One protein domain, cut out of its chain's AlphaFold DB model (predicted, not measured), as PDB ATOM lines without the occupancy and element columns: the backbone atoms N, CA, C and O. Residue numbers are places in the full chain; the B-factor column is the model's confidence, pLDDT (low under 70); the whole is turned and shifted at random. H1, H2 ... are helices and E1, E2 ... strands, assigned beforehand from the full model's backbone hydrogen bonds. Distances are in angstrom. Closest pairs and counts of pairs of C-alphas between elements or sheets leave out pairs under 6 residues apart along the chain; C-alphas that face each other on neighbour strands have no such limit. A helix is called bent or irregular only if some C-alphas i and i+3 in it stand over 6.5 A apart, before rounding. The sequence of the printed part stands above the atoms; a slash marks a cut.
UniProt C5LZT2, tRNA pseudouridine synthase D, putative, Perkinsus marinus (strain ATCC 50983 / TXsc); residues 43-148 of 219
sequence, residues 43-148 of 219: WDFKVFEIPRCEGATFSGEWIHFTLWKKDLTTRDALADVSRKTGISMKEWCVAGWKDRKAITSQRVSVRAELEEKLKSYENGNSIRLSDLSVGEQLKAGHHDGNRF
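AT A GLANCE: This is residues 43 to 148 of the 219 residues of the protein "tRNA pseudouridine synthase D, putative" of Perkinsus marinus (strain ATCC 50983 / TXsc) (UniProt C5LZT2). Look for a strongly twisted sheet of five strands with H1 laid across one face, over E4 and E2, and the short H2 following directly on E3 at the sheet's end. The unnamed stretch of residues 86 to 102 leads from H1 back to E3, and its residues 93 to 94 pair briefly with E3. The printed part has 106 residues, with the order E1 E2 H1 E3 H2 E4 E5; the sheet runs E4 E2 E3 E1 E5 and is mixed. The class is mixed, helices and strands; the whole is compact, with a radius of gyration of the C-alphas of 13.0 A, and spans 39 by 31 by 20 A.

HOW THE PARTS SIT: Start at E3, residues 103 to 111, an inner strand. E2, residues 62 to 70, is its antiparallel neighbour, with N 65 and O 108 at 2.9 A. On the other side of E3 is E1, residues 45 to 51, parallel to it, with N 49 and O 105 at 2.9 A. Residues 93 to 94 pair antiparallel with residues 108 to 109 of E3. The edge strand E4, residues 127 to 135, is antiparallel to E2, with N 68 and O 128 at 2.8 A, and bends by 60 degrees at residue 131. The edge strand E5, residues 143 to 148, is antiparallel to E1, with N 147 and O 48 at 2.8 A. H1, residues 74 to 85, is on the sheet at a height of 9.4 A, across the strands at 65 degrees to E2 on the local plane; its closest C-alpha pair with E2 is Ala 77 and Lys 69, 6.8 A. H2, residues 112 to 119, is on the sheet too, at a height of 7.9 A, over none of the strands, but only just: 2 of its C-alphas fall on E2 and 2 on E3. The helices are close but not clearly touching, about perpendicular at 84 degrees; their closest C-alphas, of Thr 85 and Lys 117, are 5.3 A apart. They make two layers, helices on one face of a sheet. E3, H2 and E4 form a split strand-helix-strand unit, with E2 between its two strands and a right-handed crossover. Every O i to N i+4 pair is within hydrogen-bond range in H1, but 2 of 4 in H2, which is irregular: C-alphas 113 and 116 are 7.5 A apart.

IN THESE COORDINATES: Find C-alpha 45 at (428.213, 218.985, 407.587), where E1 begins. E2 covers 25.4 A, E3 26.0 A, E4 21.7 A and H1 16.3 A. E5 ends at C-alpha 148, at (420.972, 218.312, 408.650).

THE WHOLE: The two farthest C-alphas, of Asp 44 and Ser 59, are 39.0 A apart. The printed part has no cut, and the link from H1 to E3 is long, with 17 residues. Mean pLDDT of the printed part is 93.3; residues 53 to 57 are under 70.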
ATOM      1  N   TRP A  43     432.535 222.330 408.825       92.00
ATOM      2  CA  TRP A  43     431.359 223.204 408.697       92.00
ATOM      3  C   TRP A  43     430.468 222.895 407.489       92.00
ATOM      4  O   TRP A  43     429.374 223.454 407.406       92.00
ATOM      5  N   ASP A  44     430.897 222.002 406.596       89.06
ATOM      6  CA  ASP A  44     430.092 221.542 405.458       89.06
ATOM      7  C   ASP A  44     429.043 220.511 405.869       89.06
ATOM      8  O   ASP A  44     428.147 220.190 405.095       89.06
ATOM      9  N   PHE A  45     429.153 219.963 407.077       92.19
ATOM     10  CA  PHE A  45     428.213 218.985 407.587       92.19
ATOM     11  C   PHE A  45     427.797 219.378 408.991       92.19
ATOM     12  O   PHE A  45     428.558 219.225 409.950       92.19
ATOM     13  N   LYS A  46     426.586 219.921 409.101       96.38
ATOM     14  CA  LYS A  46     426.017 220.339 410.375       96.38
ATOM     15  C   LYS A  46     424.852 219.442 410.750       96.38
ATOM     16  O   LYS A  46     423.979 219.185 409.925       96.38
ATOM     17  N   VAL A  47     424.848 218.989 411.997       96.12
ATOM     18  CA  VAL A  47     423.824 218.092 412.538       96.12
ATOM     19  C   VAL A  47     423.266 218.705 413.810       96.12
ATOM     20  O   VAL A  47     423.983 218.847 414.798       96.12
ATOM     21  N   PHE A  48     421.993 219.070 413.792       96.50
ATOM     22  CA  PHE A  48     421.301 219.610 414.953       96.50
ATOM     23  C   PHE A  48     420.281 218.582 415.421       96.50
ATOM     24  O   PHE A  48     419.354 218.258 414.683       96.50
ATOM     25  N   GLU A  49     420.472 218.038 416.617       95.88
ATOM     26  CA  GLU A  49     419.493 217.144 417.228       95.88
ATOM     27  C   GLU A  49     418.166 217.879 417.423       95.88
ATOM     28  O   GLU A  49     418.150 219.052 417.798       95.88
ATOM     29  N   ILE A  50     417.066 217.184 417.144       93.50
ATOM     30  CA  ILE A  50     415.714 217.631 417.463       93.50
ATOM     31  C   ILE A  50     415.339 216.895 418.753       93.50
ATOM     32  O   ILE A  50     415.086 215.684 418.694       93.50
ATOM     33  N   PRO A  51     415.385 217.568 419.920       87.56
ATOM     34  CA  PRO A  51     415.017 216.944 421.180       87.56
ATOM     35  C   PRO A  51     413.570 216.474 421.113       87.56
ATOM     36  O   PRO A  51     412.737 217.132 420.488       87.56
ATOM     37  N   ARG A  52     413.273 215.361 421.779       85.81
ATOM     38  CA  ARG A  52     411.885 214.955 421.964       85.81
ATOM     39  C   ARG A  52     411.213 215.939 422.914       85.81
ATOM     40  O   ARG A  52     411.694 216.143 424.028       85.81
ATOM     41  N   CYS A  53     410.126 216.561 422.470       67.94
ATOM     42  CA  CYS A  53     409.292 217.369 423.353       67.94
ATOM     43  C   CYS A  53     408.451 216.430 424.215       67.94
ATOM     44  O   CYS A  53     407.420 215.927 423.773       67.94
ATOM     45  N   GLU A  54     408.886 216.192 425.445       62.81
ATOM     46  CA  GLU A  54     408.058 215.508 426.429       62.81
ATOM     47  C   GLU A  54     407.151 216.528 427.116       62.81
ATOM     48  O   GLU A  54     407.607 217.533 427.662       62.81
ATOM     49  N   GLY A  55     405.842 216.291 427.061       56.16
ATOM     50  CA  GLY A  55     404.881 217.041 427.860       56.16
ATOM     51  C   GLY A  55     404.961 216.566 429.304       56.16
ATOM     52  O   GLY A  55     404.203 215.678 429.678       56.16
ATOM     53  N   ALA A  56     405.888 217.090 430.105       56.06
ATOM     54  CA  ALA A  56     405.980 216.688 431.504       56.06
ATOM     55  C   ALA A  56     406.587 217.753 432.418       56.06
ATOM     56  O   ALA A  56     407.593 218.395 432.125       56.06
ATOM     57  N   THR A  57     405.959 217.880 433.580       61.59
ATOM     58  CA  THR A  57     406.489 218.491 434.793       61.59
ATOM     59  C   THR A  57     407.681 217.657 435.264       61.59
ATOM     60  O   THR A  57     407.514 216.504 435.661       61.59
ATOM     61  N   PHE A  58     408.892 218.202 435.191       75.88
ATOM     62  CA  PHE A  58     410.100 217.472 435.581       75.88
ATOM     63  C   PHE A  58     410.326 217.525 437.097       75.88
ATOM     64  O   PHE A  58     410.050 218.540 437.734       75.88
ATOM     65  N   SER A  59     410.883 216.452 437.669       74.38
ATOM     66  CA  SER A  59     411.141 216.322 439.113       74.38
ATOM     67  C   SER A  59     412.214 217.276 439.658       74.38
ATOM     68  O   SER A  59     412.393 217.349 440.869       74.38
ATOM     69  N   GLY A  60     412.944 218.001 438.798       81.19
ATOM     70  CA  GLY A  60     414.069 218.849 439.221       81.19
ATOM     71  C   GLY A  60     415.397 218.103 439.371       81.19
ATOM     72  O   GLY A  60     416.404 218.703 439.719       81.19
ATOM     73  N   GLU A  61     415.415 216.797 439.119       92.88
ATOM     74  CA  GLU A  61     416.540 215.921 439.451       92.88
ATOM     75  C   GLU A  61     417.682 215.891 438.426       92.88
ATOM     76  O   GLU A  61     418.802 215.463 438.735       92.88
ATOM     77  N   TRP A  62     417.392 216.290 437.192       94.94
ATOM     78  CA  TRP A  62     418.346 216.328 436.097       94.94
ATOM     79  C   TRP A  62     418.288 217.685 435.420       94.94
ATOM     80  O   TRP A  62     417.224 218.283 435.253       94.94
ATOM     81  N   ILE A  63     419.454 218.144 434.989       94.75
ATOM     82  CA  ILE A  63     419.582 219.319 434.143       94.75
ATOM     83  C   ILE A  63     419.988 218.878 432.748       94.75
ATOM     84  O   ILE A  63     420.825 217.994 432.562       94.75
ATOM     85  N   HIS A  64     419.362 219.492 431.761       94.81
ATOM     86  CA  HIS A  64     419.691 219.401 430.355       94.81
ATOM     87  C   HIS A  64     420.486 220.627 429.954       94.81
ATOM     88  O   HIS A  64     420.265 221.722 430.460       94.81
ATOM     89  N   PHE A  65     421.362 220.447 428.981       96.25
ATOM     90  CA  PHE A  65     422.022 221.531 428.278       96.25
ATOM     91  C   PHE A  65     422.316 221.097 426.846       96.25
ATOM     92  O   PHE A  65     422.345 219.910 426.503       96.25
ATOM     93  N   THR A  66     422.518 222.078 425.985       97.56
ATOM     94  CA  THR A  66     422.920 221.871 424.602       97.56
ATOM     95  C   THR A  66     424.442 221.830 424.525       97.56
ATOM     96  O   THR A  66     425.116 222.802 424.853       97.56
ATOM     97  N   LEU A  67     424.990 220.707 424.062       98.38
ATOM     98  CA  LEU A  67     426.394 220.572 423.692       98.38
ATOM     99  C   LEU A  67     426.550 220.874 422.204       98.38
ATOM    100  O   LEU A  67     426.169 220.074 421.345       98.38
ATOM    101  N   TRP A  68     427.198 221.992 421.906       98.50
ATOM    102  CA  TRP A  68     427.714 222.293 420.581       98.50
ATOM    103  C   TRP A  68     429.182 221.879 420.496       98.50
ATOM    104  O   TRP A  68     429.987 222.248 421.353       98.50
ATOM    105  N   LYS A  69     429.556 221.141 419.449       98.31
ATOM    106  CA  LYS A  69     430.948 220.755 419.190       98.31
ATOM    107  C   LYS A  69     431.331 220.887 417.718       98.31
ATOM    108  O   LYS A  69     430.493 220.725 416.829       98.31
ATOM    109  N   LYS A  70     432.620 221.113 417.464       98.06
ATOM    110  CA  LYS A  70     433.225 221.199 416.128       98.06
ATOM    111  C   LYS A  70     434.431 220.272 416.025       98.06
ATOM    112  O   LYS A  70     435.354 220.392 416.822       98.06
ATOM    113  N   ASP A  71     434.422 219.408 415.011       96.81
ATOM    114  CA  ASP A  71     435.518 218.485 414.662       96.81
ATOM    115  C   ASP A  71     435.991 217.556 415.802       96.81
ATOM    116  O   ASP A  71     437.159 217.194 415.924       96.81
ATOM    117  N   LEU A  72     435.059 217.158 416.666       97.31
ATOM    118  CA  LEU A  72     435.305 216.312 417.835       97.31
ATOM    119  C   LEU A  72     434.262 215.204 417.900       97.31
ATOM    120  O   LEU A  72     433.115 215.414 417.500       97.31
ATOM    121  N   THR A  73     434.622 214.032 418.425       97.19
ATOM    122  CA  THR A  73     433.594 213.056 418.815       97.19
ATOM    123  C   THR A  73     432.817 213.596 420.020       97.19
ATOM    124  O   THR A  73     433.317 214.439 420.767       97.19
ATOM    125  N   THR A  74     431.589 213.119 420.241       97.44
ATOM    126  CA  THR A  74     430.828 213.496 421.448       97.44
ATOM    127  C   THR A  74     431.588 213.089 422.715       97.44
ATOM    128  O   THR A  74     431.630 213.854 423.671       97.44
ATOM    129  N   ARG A  75     432.253 211.925 422.702       97.25
ATOM    130  CA  ARG A  75     433.056 211.436 423.829       97.25
ATOM    131  C   ARG A  75     434.249 212.343 424.127       97.25
ATOM    132  O   ARG A  75     434.468 212.654 425.290       97.25
ATOM    133  N   ASP A  76     434.981 212.783 423.103       97.94
ATOM    134  CA  ASP A  76     436.139 213.674 423.283       97.94
ATOM    135  C   ASP A  76     435.711 215.042 423.817       97.94
ATOM    136  O   ASP A  76     436.363 215.592 424.702       97.94
ATOM    137  N   ALA A  77     434.588 215.570 423.314       98.31
ATOM    138  CA  ALA A  77     434.035 216.829 423.794       98.31
ATOM    139  C   ALA A  77     433.632 216.736 425.274       98.31
ATOM    140  O   ALA A  77     434.039 217.573 426.074       98.31
ATOM    141  N   LEU A  78     432.901 215.686 425.661       98.19
ATOM    142  CA  LEU A  78     432.514 215.468 427.058       98.19
ATOM    143  C   LEU A  78     433.720 215.200 427.964       98.19
ATOM    144  O   LEU A  78     433.739 215.672 429.095       98.19
ATOM    145  N   ALA A  79     434.750 214.508 427.472       98.12
ATOM    146  CA  ALA A  79     435.985 214.298 428.222       98.12
ATOM    147  C   ALA A  79     436.732 215.612 428.492       98.12
ATOM    148  O   ALA A  79     437.309 215.775 429.564       98.12
ATOM    149  N   ASP A  80     436.720 216.558 427.549       98.06
ATOM    150  CA  ASP A  80     437.286 217.890 427.775       98.06
ATOM    151  C   ASP A  80     436.504 218.688 428.818       98.06
ATOM    152  O   ASP A  80     437.103 219.219 429.753       98.06
ATOM    153  N   VAL A  81     435.174 218.699 428.705       98.12
ATOM    154  CA  VAL A  81     434.298 219.353 429.687       98.12
ATOM    155  C   VAL A  81     434.502 218.734 431.072       98.12
ATOM    156  O   VAL A  81     434.750 219.456 432.029       98.12
ATOM    157  N   SER A  82     434.495 217.403 431.167       98.00
ATOM    158  CA  SER A  82     434.714 216.633 432.397       98.00
ATOM    159  C   SER A  82     436.010 217.014 433.115       98.00
ATOM    160  O   SER A  82     435.992 217.245 434.323       98.00
ATOM    161  N   ARG A  83     437.128 217.153 432.387       97.56
ATOM    162  CA  ARG A  83     438.408 217.578 432.982       97.56
ATOM    163  C   ARG A  83     438.353 218.989 433.562       97.56
ATOM    164  O   ARG A  83     439.001 219.241 434.570       97.56
ATOM    165  N   LYS A  84     437.623 219.902 432.918       97.62
ATOM    166  CA  LYS A  84     437.549 221.317 433.310       97.62
ATOM    167  C   LYS A  84     436.556 221.574 434.442       97.62
ATOM    168  O   LYS A  84     436.800 222.449 435.261       97.62
ATOM    169  N   THR A  85     435.464 220.817 434.504       97.44
ATOM    170  CA  THR A  85     434.425 220.960 435.541       97.44
ATOM    171  C   THR A  85     434.624 220.024 436.733       97.44
ATOM    172  O   THR A  85     433.995 220.193 437.776       97.44
ATOM    173  N   GLY A  86     435.453 218.986 436.583       97.62
ATOM    174  CA  GLY A  86     435.604 217.921 437.575       97.62
ATOM    175  C   GLY A  86     434.391 216.986 437.675       97.62
ATOM    176  O   GLY A  86     434.292 216.209 438.625       97.62
ATOM    177  N   ILE A  87     433.447 217.053 436.729       98.00
ATOM    178  CA  ILE A  87     432.305 216.131 436.657       98.00
ATOM    179  C   ILE A  87     432.777 214.800 436.068       98.00
ATOM    180  O   ILE A  87     433.392 214.771 435.004       98.00
ATOM    181  N   SER A  88     432.467 213.686 436.732       97.94
ATOM    182  CA  SER A  88     432.839 212.340 436.278       97.94
ATOM    183  C   SER A  88     432.249 212.011 434.904       97.94
ATOM    184  O   SER A  88     431.094 212.318 434.616       97.94
ATOM    185  N   MET A  89     433.011 211.294 434.068       97.19
ATOM    186  CA  MET A  89     432.547 210.862 432.743       97.19
ATOM    187  C   MET A  89     431.282 209.985 432.770       97.19
ATOM    188  O   MET A  89     430.627 209.838 431.742       97.19
ATOM    189  N   LYS A  90     430.948 209.396 433.923       96.88
ATOM    190  CA  LYS A  90     429.777 208.525 434.112       96.88
ATOM    191  C   LYS A  90     428.462 209.301 434.262       96.88
ATOM    192  O   LYS A  90     427.407 208.714 434.070       96.88
ATOM    193  N   GLU A  91     428.538 210.590 434.591       97.06
ATOM    194  CA  GLU A  91     427.364 211.439 434.841       97.06
ATOM    195  C   GLU A  91     426.704 211.920 433.544       97.06
ATOM    196  O   GLU A  91     425.515 212.237 433.520       97.06
ATOM    197  N   TRP A  92     427.469 211.989 432.449       97.44
ATOM    198  CA  TRP A  92     426.994 212.537 431.182       97.44
ATOM    199  C   TRP A  92     426.101 211.546 430.444       97.44
ATOM    200  O   TRP A  92     426.547 210.489 429.993       97.44
ATOM    201  N   CYS A  93     424.852 211.942 430.238       97.00
ATOM    202  CA  CYS A  93     423.861 211.168 429.509       97.00
ATOM    203  C   CYS A  93     423.546 211.840 428.164       97.00
ATOM    204  O   CYS A  93     423.354 213.053 428.101       97.00
ATOM    205  N   VAL A  94     423.501 211.062 427.078       97.19
ATOM    206  CA  VAL A  94     423.242 211.560 425.715       97.19
ATOM    207  C   VAL A  94     422.249 210.666 424.979       97.19
ATOM    208  O   VAL A  94     422.269 209.446 425.139       97.19
ATOM    209  N   ALA A  95     421.426 211.258 424.109       94.38
ATOM    210  CA  ALA A  95     420.449 210.510 423.316       94.38
ATOM    211  C   ALA A  95     421.075 209.713 422.157       94.38
ATOM    212  O   ALA A  95     420.473 208.770 421.637       94.38
ATOM    213  N   GLY A  96     422.292 210.071 421.745       91.81
ATOM    214  CA  GLY A  96     423.042 209.348 420.729       91.81
ATOM    215  C   GLY A  96     424.378 210.000 420.395       91.81
ATOM    216  O   GLY A  96     424.642 211.154 420.735       91.81
ATOM    217  N   TRP A  97     425.220 209.250 419.691       92.56
ATOM    218  CA  TRP A  97     426.516 209.720 419.209       92.56
ATOM    219  C   TRP A  97     426.355 210.592 417.962       92.56
ATOM    220  O   TRP A  97     425.498 210.324 417.117       92.56
ATOM    221  N   LYS A  98     427.191 211.623 417.829       93.69
ATOM    222  CA  LYS A  98     427.201 212.519 416.664       93.69
ATOM    223  C   LYS A  98     428.555 212.482 415.959       93.69
ATOM    224  O   LYS A  98     429.587 212.239 416.589       93.69
ATOM    225  N   ASP A  99     428.550 212.751 414.652       90.88
ATOM    226  CA  ASP A  99     429.734 212.725 413.786       90.88
ATOM    227  C   ASP A  99     430.918 213.515 414.349       90.88
ATOM    228  O   ASP A  99     430.745 214.619 414.865       90.88
ATOM    229  N   ARG A 100     432.138 212.983 414.186       92.62
ATOM    230  CA  ARG A 100     433.375 213.710 414.508       92.62
ATOM    231  C   ARG A 100     433.604 214.877 413.553       92.62
ATOM    232  O   ARG A 100     433.670 216.015 413.997       92.62
ATOM    233  N   LYS A 101     433.705 214.586 412.251       92.44
ATOM    234  CA  LYS A 101     434.010 215.552 411.179       92.44
ATOM    235  C   LYS A 101     432.767 216.363 410.795       92.44
ATOM    236  O   LYS A 101     432.212 216.183 409.713       92.44
ATOM    237  N   ALA A 102     432.286 217.172 411.732       94.69
ATOM    238  CA  ALA A 102     431.045 217.925 411.620       94.69
ATOM    239  C   ALA A 102     430.994 219.078 412.635       94.69
ATOM    240  O   ALA A 102     431.740 219.092 413.621       94.69
ATOM    241  N   ILE A 103     430.056 220.002 412.428       97.94
ATOM    242  CA  ILE A 103     429.512 220.844 413.497       97.94
ATOM    243  C   ILE A 103     428.248 220.169 414.010       97.94
ATOM    244  O   ILE A 103     427.333 219.902 413.238       97.94
ATOM    245  N   THR A 104     428.161 219.892 415.305       98.12
ATOM    246  CA  THR A 104     426.999 219.180 415.844       98.12
ATOM    247  C   THR A 104     426.466 219.845 417.093       98.12
ATOM    248  O   THR A 104     427.256 220.273 417.931       98.12
ATOM    249  N   SER A 105     425.146 219.859 417.232       97.88
ATOM    250  CA  SER A 105     424.444 220.251 418.448       97.88
ATOM    251  C   SER A 105     423.595 219.084 418.931       97.88
ATOM    252  O   SER A 105     422.885 218.476 418.127       97.88
ATOM    253  N   GLN A 106     423.686 218.753 420.212       97.56
ATOM    254  CA  GLN A 106     422.896 217.691 420.833       97.56
ATOM    255  C   GLN A 106     422.560 218.030 422.280       97.56
ATOM    256  O   GLN A 106     423.292 218.780 422.927       97.56
ATOM    257  N   ARG A 107     421.488 217.438 422.797       96.69
ATOM    258  CA  ARG A 107     421.154 217.510 424.212       96.69
ATOM    259  C   ARG A 107     422.053 216.568 425.006       96.69
ATOM    260  O   ARG A 107     422.429 215.480 424.556       96.69
ATOM    261  N   VAL A 108     422.415 217.018 426.195       97.38
ATOM    262  CA  VAL A 108     423.142 216.248 427.201       97.38
ATOM    263  C   VAL A 108     422.468 216.509 428.538       97.38
ATOM    264  O   VAL A 108     421.998 217.622 428.772       97.38
ATOM    265  N   SER A 109     422.415 215.502 429.405       96.56
ATOM    266  CA  SER A 109     421.920 215.668 430.768       96.56
ATOM    267  C   SER A 109     422.919 215.178 431.809       96.56
ATOM    268  O   SER A 109     423.671 214.236 431.559       96.56
ATOM    269  N   VAL A 110     422.898 215.817 432.976       97.44
ATOM    270  CA  VAL A 110     423.631 215.432 434.195       97.44
ATOM    271  C   VAL A 110     422.724 215.620 435.416       97.44
ATOM    272  O   VAL A 110     421.675 216.263 435.314       97.44
ATOM    273  N   ARG A 111     423.102 215.060 436.571       97.06
ATOM    274  CA  ARG A 111     422.368 215.276 437.831       97.06
ATOM    275  C   ARG A 111     422.336 216.765 438.190       97.06
ATOM    276  O   ARG A 111     423.340 217.457 438.030       97.06
ATOM    277  N   ALA A 112     421.200 217.243 438.698       95.75
ATOM    278  CA  ALA A 112     420.994 218.661 439.005       95.75
ATOM    279  C   ALA A 112     421.968 219.217 440.060       95.75
ATOM    280  O   ALA A 112     422.402 220.358 439.958       95.75
ATOM    281  N   GLU A 113     422.419 218.395 441.011       96.19
ATOM    282  CA  GLU A 113     423.439 218.781 442.005       96.19
ATOM    283  C   GLU A 113     424.796 219.188 441.392       96.19
ATOM    284  O   GLU A 113     425.627 219.802 442.060       96.19
ATOM    285  N   LEU A 114     425.033 218.862 440.116       96.88
ATOM    286  CA  LEU A 114     426.256 219.197 439.383       96.88
ATOM    287  C   LEU A 114     426.143 220.507 438.591       96.88
ATOM    288  O   LEU A 114     427.099 220.877 437.909       96.88
ATOM    289  N   GLU A 115     425.011 221.214 438.668       95.69
ATOM    290  CA  GLU A 115     424.753 222.438 437.903       95.69
ATOM    291  C   GLU A 115     425.838 223.499 438.097       95.69
ATOM    292  O   GLU A 115     426.348 224.047 437.121       95.69
ATOM    293  N   GLU A 116     426.259 223.742 439.336       95.94
ATOM    294  CA  GLU A 116     427.274 224.758 439.634       95.94
ATOM    295  C   GLU A 116     428.645 224.402 439.041       95.94
ATOM    296  O   GLU A 116     429.337 225.261 438.494       95.94
ATOM    297  N   LYS A 117     429.012 223.112 439.033       96.81
ATOM    298  CA  LYS A 117     430.222 222.636 438.337       96.81
ATOM    299  C   LYS A 117     430.095 222.765 436.823       96.81
ATOM    300  O   LYS A 117     431.082 223.006 436.140       96.81
ATOM    301  N   LEU A 118     428.897 222.578 436.274       95.94
ATOM    302  CA  LEU A 118     428.657 222.749 434.845       95.94
ATOM    303  C   LEU A 118     428.781 224.224 434.441       95.94
ATOM    304  O   LEU A 118     429.417 224.525 433.432       95.94
ATOM    305  N   LYS A 119     428.219 225.137 435.242       95.38
ATOM    306  CA  LYS A 119     428.283 226.592 435.027       95.38
ATOM    307  C   LYS A 119     429.702 227.152 435.101       95.38
ATOM    308  O   LYS A 119     429.965 228.177 434.483       95.38
ATOM    309  N   SER A 120     430.621 226.479 435.797       96.06
ATOM    310  CA  SER A 120     432.034 226.873 435.823       96.06
ATOM    311  C   SER A 120     432.776 226.579 434.511       96.06
ATOM    312  O   SER A 120     433.947 226.931 434.383       96.06
ATOM    313  N   TYR A 121     432.150 225.895 433.546       97.25
ATOM    314  CA  TYR A 121     432.760 225.641 432.246       97.25
ATOM    315  C   TYR A 121     432.771 226.904 431.378       97.25
ATOM    316  O   TYR A 121     431.727 227.432 430.996       97.25
ATOM    317  N   GLU A 122     433.962 227.330 430.970       96.88
ATOM    318  CA  GLU A 122     434.122 228.431 430.026       96.88
ATOM    319  C   GLU A 122     434.052 227.947 428.572       96.88
ATOM    320  O   GLU A 122     434.790 227.058 428.128       96.88
ATOM    321  N   ASN A 123     433.154 228.562 427.805       97.25
ATOM    322  CA  ASN A 123     432.923 228.217 426.408       97.25
ATOM    323  C   ASN A 123     434.138 228.519 425.522       97.25
ATOM    324  O   ASN A 123     434.726 229.595 425.574       97.25
ATOM    325  N   GLY A 124     434.461 227.577 424.633       95.44
ATOM    326  CA  GLY A 124     435.595 227.683 423.719       95.44
ATOM    327  C   GLY A 124     435.203 227.785 422.243       95.44
ATOM    328  O   GLY A 124     434.036 227.881 421.850       95.44
ATOM    329  N   ASN A 125     436.222 227.698 421.385       95.31
ATOM    330  CA  ASN A 125     436.067 227.757 419.924       95.31
ATOM    331  C   ASN A 125     435.548 226.458 419.286       95.31
ATOM    332  O   ASN A 125     435.089 226.477 418.138       95.31
ATOM    333  N   SER A 126     435.658 225.337 420.002       96.94
ATOM    334  CA  SER A 126     435.305 224.003 419.495       96.94
ATOM    335  C   SER A 126     434.258 223.282 420.333       96.94
ATOM    336  O   SER A 126     433.694 222.310 419.844       96.94
ATOM    337  N   ILE A 127     433.987 223.742 421.557       98.50
ATOM    338  CA  ILE A 127     432.984 223.181 422.466       98.50
ATOM    339  C   ILE A 127     432.269 224.344 423.144       98.50
ATOM    340  O   ILE A 127     432.931 225.224 423.703       98.50
ATOM    341  N   ARG A 128     430.937 224.339 423.098       98.38
ATOM    342  CA  ARG A 128     430.093 225.309 423.796       98.38
ATOM    343  C   ARG A 128     428.921 224.608 424.460       98.38
ATOM    344  O   ARG A 128     428.342 223.699 423.866       98.38
ATOM    345  N   LEU A 129     428.592 225.050 425.664       98.12
ATOM    346  CA  LEU A 129     427.435 224.629 426.438       98.12
ATOM    347  C   LEU A 129     426.441 225.794 426.493       98.12
ATOM    348  O   LEU A 129     426.847 226.941 426.705       98.12
ATOM    349  N   SER A 130     425.160 225.515 426.264       96.62
ATOM    350  CA  SER A 130     424.078 226.511 426.286       96.62
ATOM    351  C   SER A 130     422.745 225.898 426.718       96.62
ATOM    352  O   SER A 130     422.652 224.691 426.931       96.62
ATOM    353  N   ASP A 131     421.707 226.731 426.823       94.25
ATOM    354  CA  ASP A 131     420.304 226.317 426.970       94.25
ATOM    355  C   ASP A 131     420.052 225.377 428.157       94.25
ATOM    356  O   ASP A 131     419.441 224.312 427.998       94.25
ATOM    357  N   LEU A 132     420.559 225.759 429.336       93.38
ATOM    358  CA  LEU A 132     420.315 225.018 430.568       93.38
ATOM    359  C   LEU A 132     418.816 225.004 430.880       93.38
ATOM    360  O   LEU A 132     418.153 226.041 430.870       93.38
ATOM    361  N   SER A 133     418.292 223.823 431.176       92.00
ATOM    362  CA  SER A 133     416.904 223.635 431.588       92.00
ATOM    363  C   SER A 133     416.780 222.393 432.458       92.00
ATOM    364  O   SER A 133     417.586 221.477 432.348       92.00
ATOM    365  N   VAL A 134     415.746 222.311 433.286       91.00
ATOM    366  CA  VAL A 134     415.426 221.072 434.006       91.00
ATOM    367  C   VAL A 134     414.846 220.045 433.028       91.00
ATOM    368  O   VAL A 134     414.148 220.416 432.084       91.00
ATOM    369  N   GLY A 135     415.139 218.764 433.247       89.69
ATOM    370  CA  GLY A 135     414.587 217.659 432.470       89.69
ATOM    371  C   GLY A 135     414.629 216.335 433.231       89.69
ATOM    372  O   GLY A 135     414.934 216.294 434.421       89.69
ATOM    373  N   GLU A 136     414.332 215.241 432.536       90.75
ATOM    374  CA  GLU A 136     414.589 213.874 433.008       90.75
ATOM    375  C   GLU A 136     415.991 213.378 432.601       90.75
ATOM    376  O   GLU A 136     416.758 214.081 431.944       90.75
ATOM    377  N   GLN A 137     416.362 212.154 432.968       93.38
ATOM    378  CA  GLN A 137     417.599 211.559 432.466       93.38
ATOM    379  C   GLN A 137     417.476 211.228 430.970       93.38
ATOM    380  O   GLN A 137     416.636 210.416 430.586       93.38
ATOM    381  N   LEU A 138     418.373 211.754 430.130       93.44
ATOM    382  CA  LEU A 138     418.443 211.339 428.727       93.44
ATOM    383  C   LEU A 138     418.890 209.880 428.597       93.44
ATOM    384  O   LEU A 138     419.904 209.474 429.165       93.44
ATOM    385  N   LYS A 139     418.191 209.107 427.764       93.19
ATOM    386  CA  LYS A 139     418.598 207.746 427.380       93.19
ATOM    387  C   LYS A 139     418.807 207.661 425.874       93.19
ATOM    388  O   LYS A 139     418.363 208.518 425.109       93.19
ATOM    389  N   ALA A 140     419.485 206.603 425.434       91.75
ATOM    390  CA  ALA A 140     419.674 206.343 424.012       91.75
ATOM    391  C   ALA A 140     418.317 206.335 423.281       91.75
ATOM    392  O   ALA A 140     417.396 205.630 423.680       91.75
ATOM    393  N   GLY A 141     418.194 207.135 422.220       89.56
ATOM    394  CA  GLY A 141     416.946 207.292 421.465       89.56
ATOM    395  C   GLY A 141     415.991 208.386 421.965       89.56
ATOM    396  O   GLY A 141     414.937 208.557 421.358       89.56
ATOM    397  N   HIS A 142     416.343 209.163 423.001       91.81
ATOM    398  CA  HIS A 142     415.564 210.328 423.472       91.81
ATOM    399  C   HIS A 142     415.722 211.554 422.541       91.81
ATOM    400  O   HIS A 142     416.153 212.629 422.949       91.81
ATOM    401  N   HIS A 143     415.438 211.377 421.253       93.25
ATOM    402  CA  HIS A 143     415.378 212.441 420.250       93.25
ATOM    403  C   HIS A 143     414.389 212.044 419.150       93.25
ATOM    404  O   HIS A 143     414.190 210.856 418.893       93.25
ATOM    405  N   ASP A 144     413.790 213.030 418.484       92.88
ATOM    406  CA  ASP A 144     412.835 212.781 417.392       92.88
ATOM    407  C   ASP A 144     413.513 212.754 416.023       92.88
ATOM    408  O   ASP A 144     412.968 212.258 415.039       92.88
ATOM    409  N   GLY A 145     414.746 213.246 415.952       93.31
ATOM    410  CA  GLY A 145     415.535 213.170 414.741       93.31
ATOM    411  C   GLY A 145     416.710 214.123 414.756       93.31
ATOM    412  O   GLY A 145     417.164 214.600 415.796       93.31
ATOM    413  N   ASN A 146     417.221 214.381 413.559       94.19
ATOM    414  CA  ASN A 146     418.325 215.297 413.344       94.19
ATOM    415  C   ASN A 146     418.000 216.181 412.145       94.19
ATOM    416  O   ASN A 146     417.645 215.685 411.077       94.19
ATOM    417  N   ARG A 147     418.167 217.489 412.309       95.12
ATOM    418  CA  ARG A 147     418.161 218.445 411.210       95.12
ATOM    419  C   ARG A 147     419.568 218.549 410.641       95.12
ATOM    420  O   ARG A 147     420.502 218.943 411.344       95.12
ATOM    421  N   PHE A 148     419.706 218.230 409.363       93.31
ATOM    422  CA  PHE A 148     420.972 218.312 408.650       93.31
ATOM    423  C   PHE A 148     421.063 219.611 407.854       93.31
ATOM    424  O   PHE A 148     420.100 220.037 407.224       93.31
TER     425      PHE A 148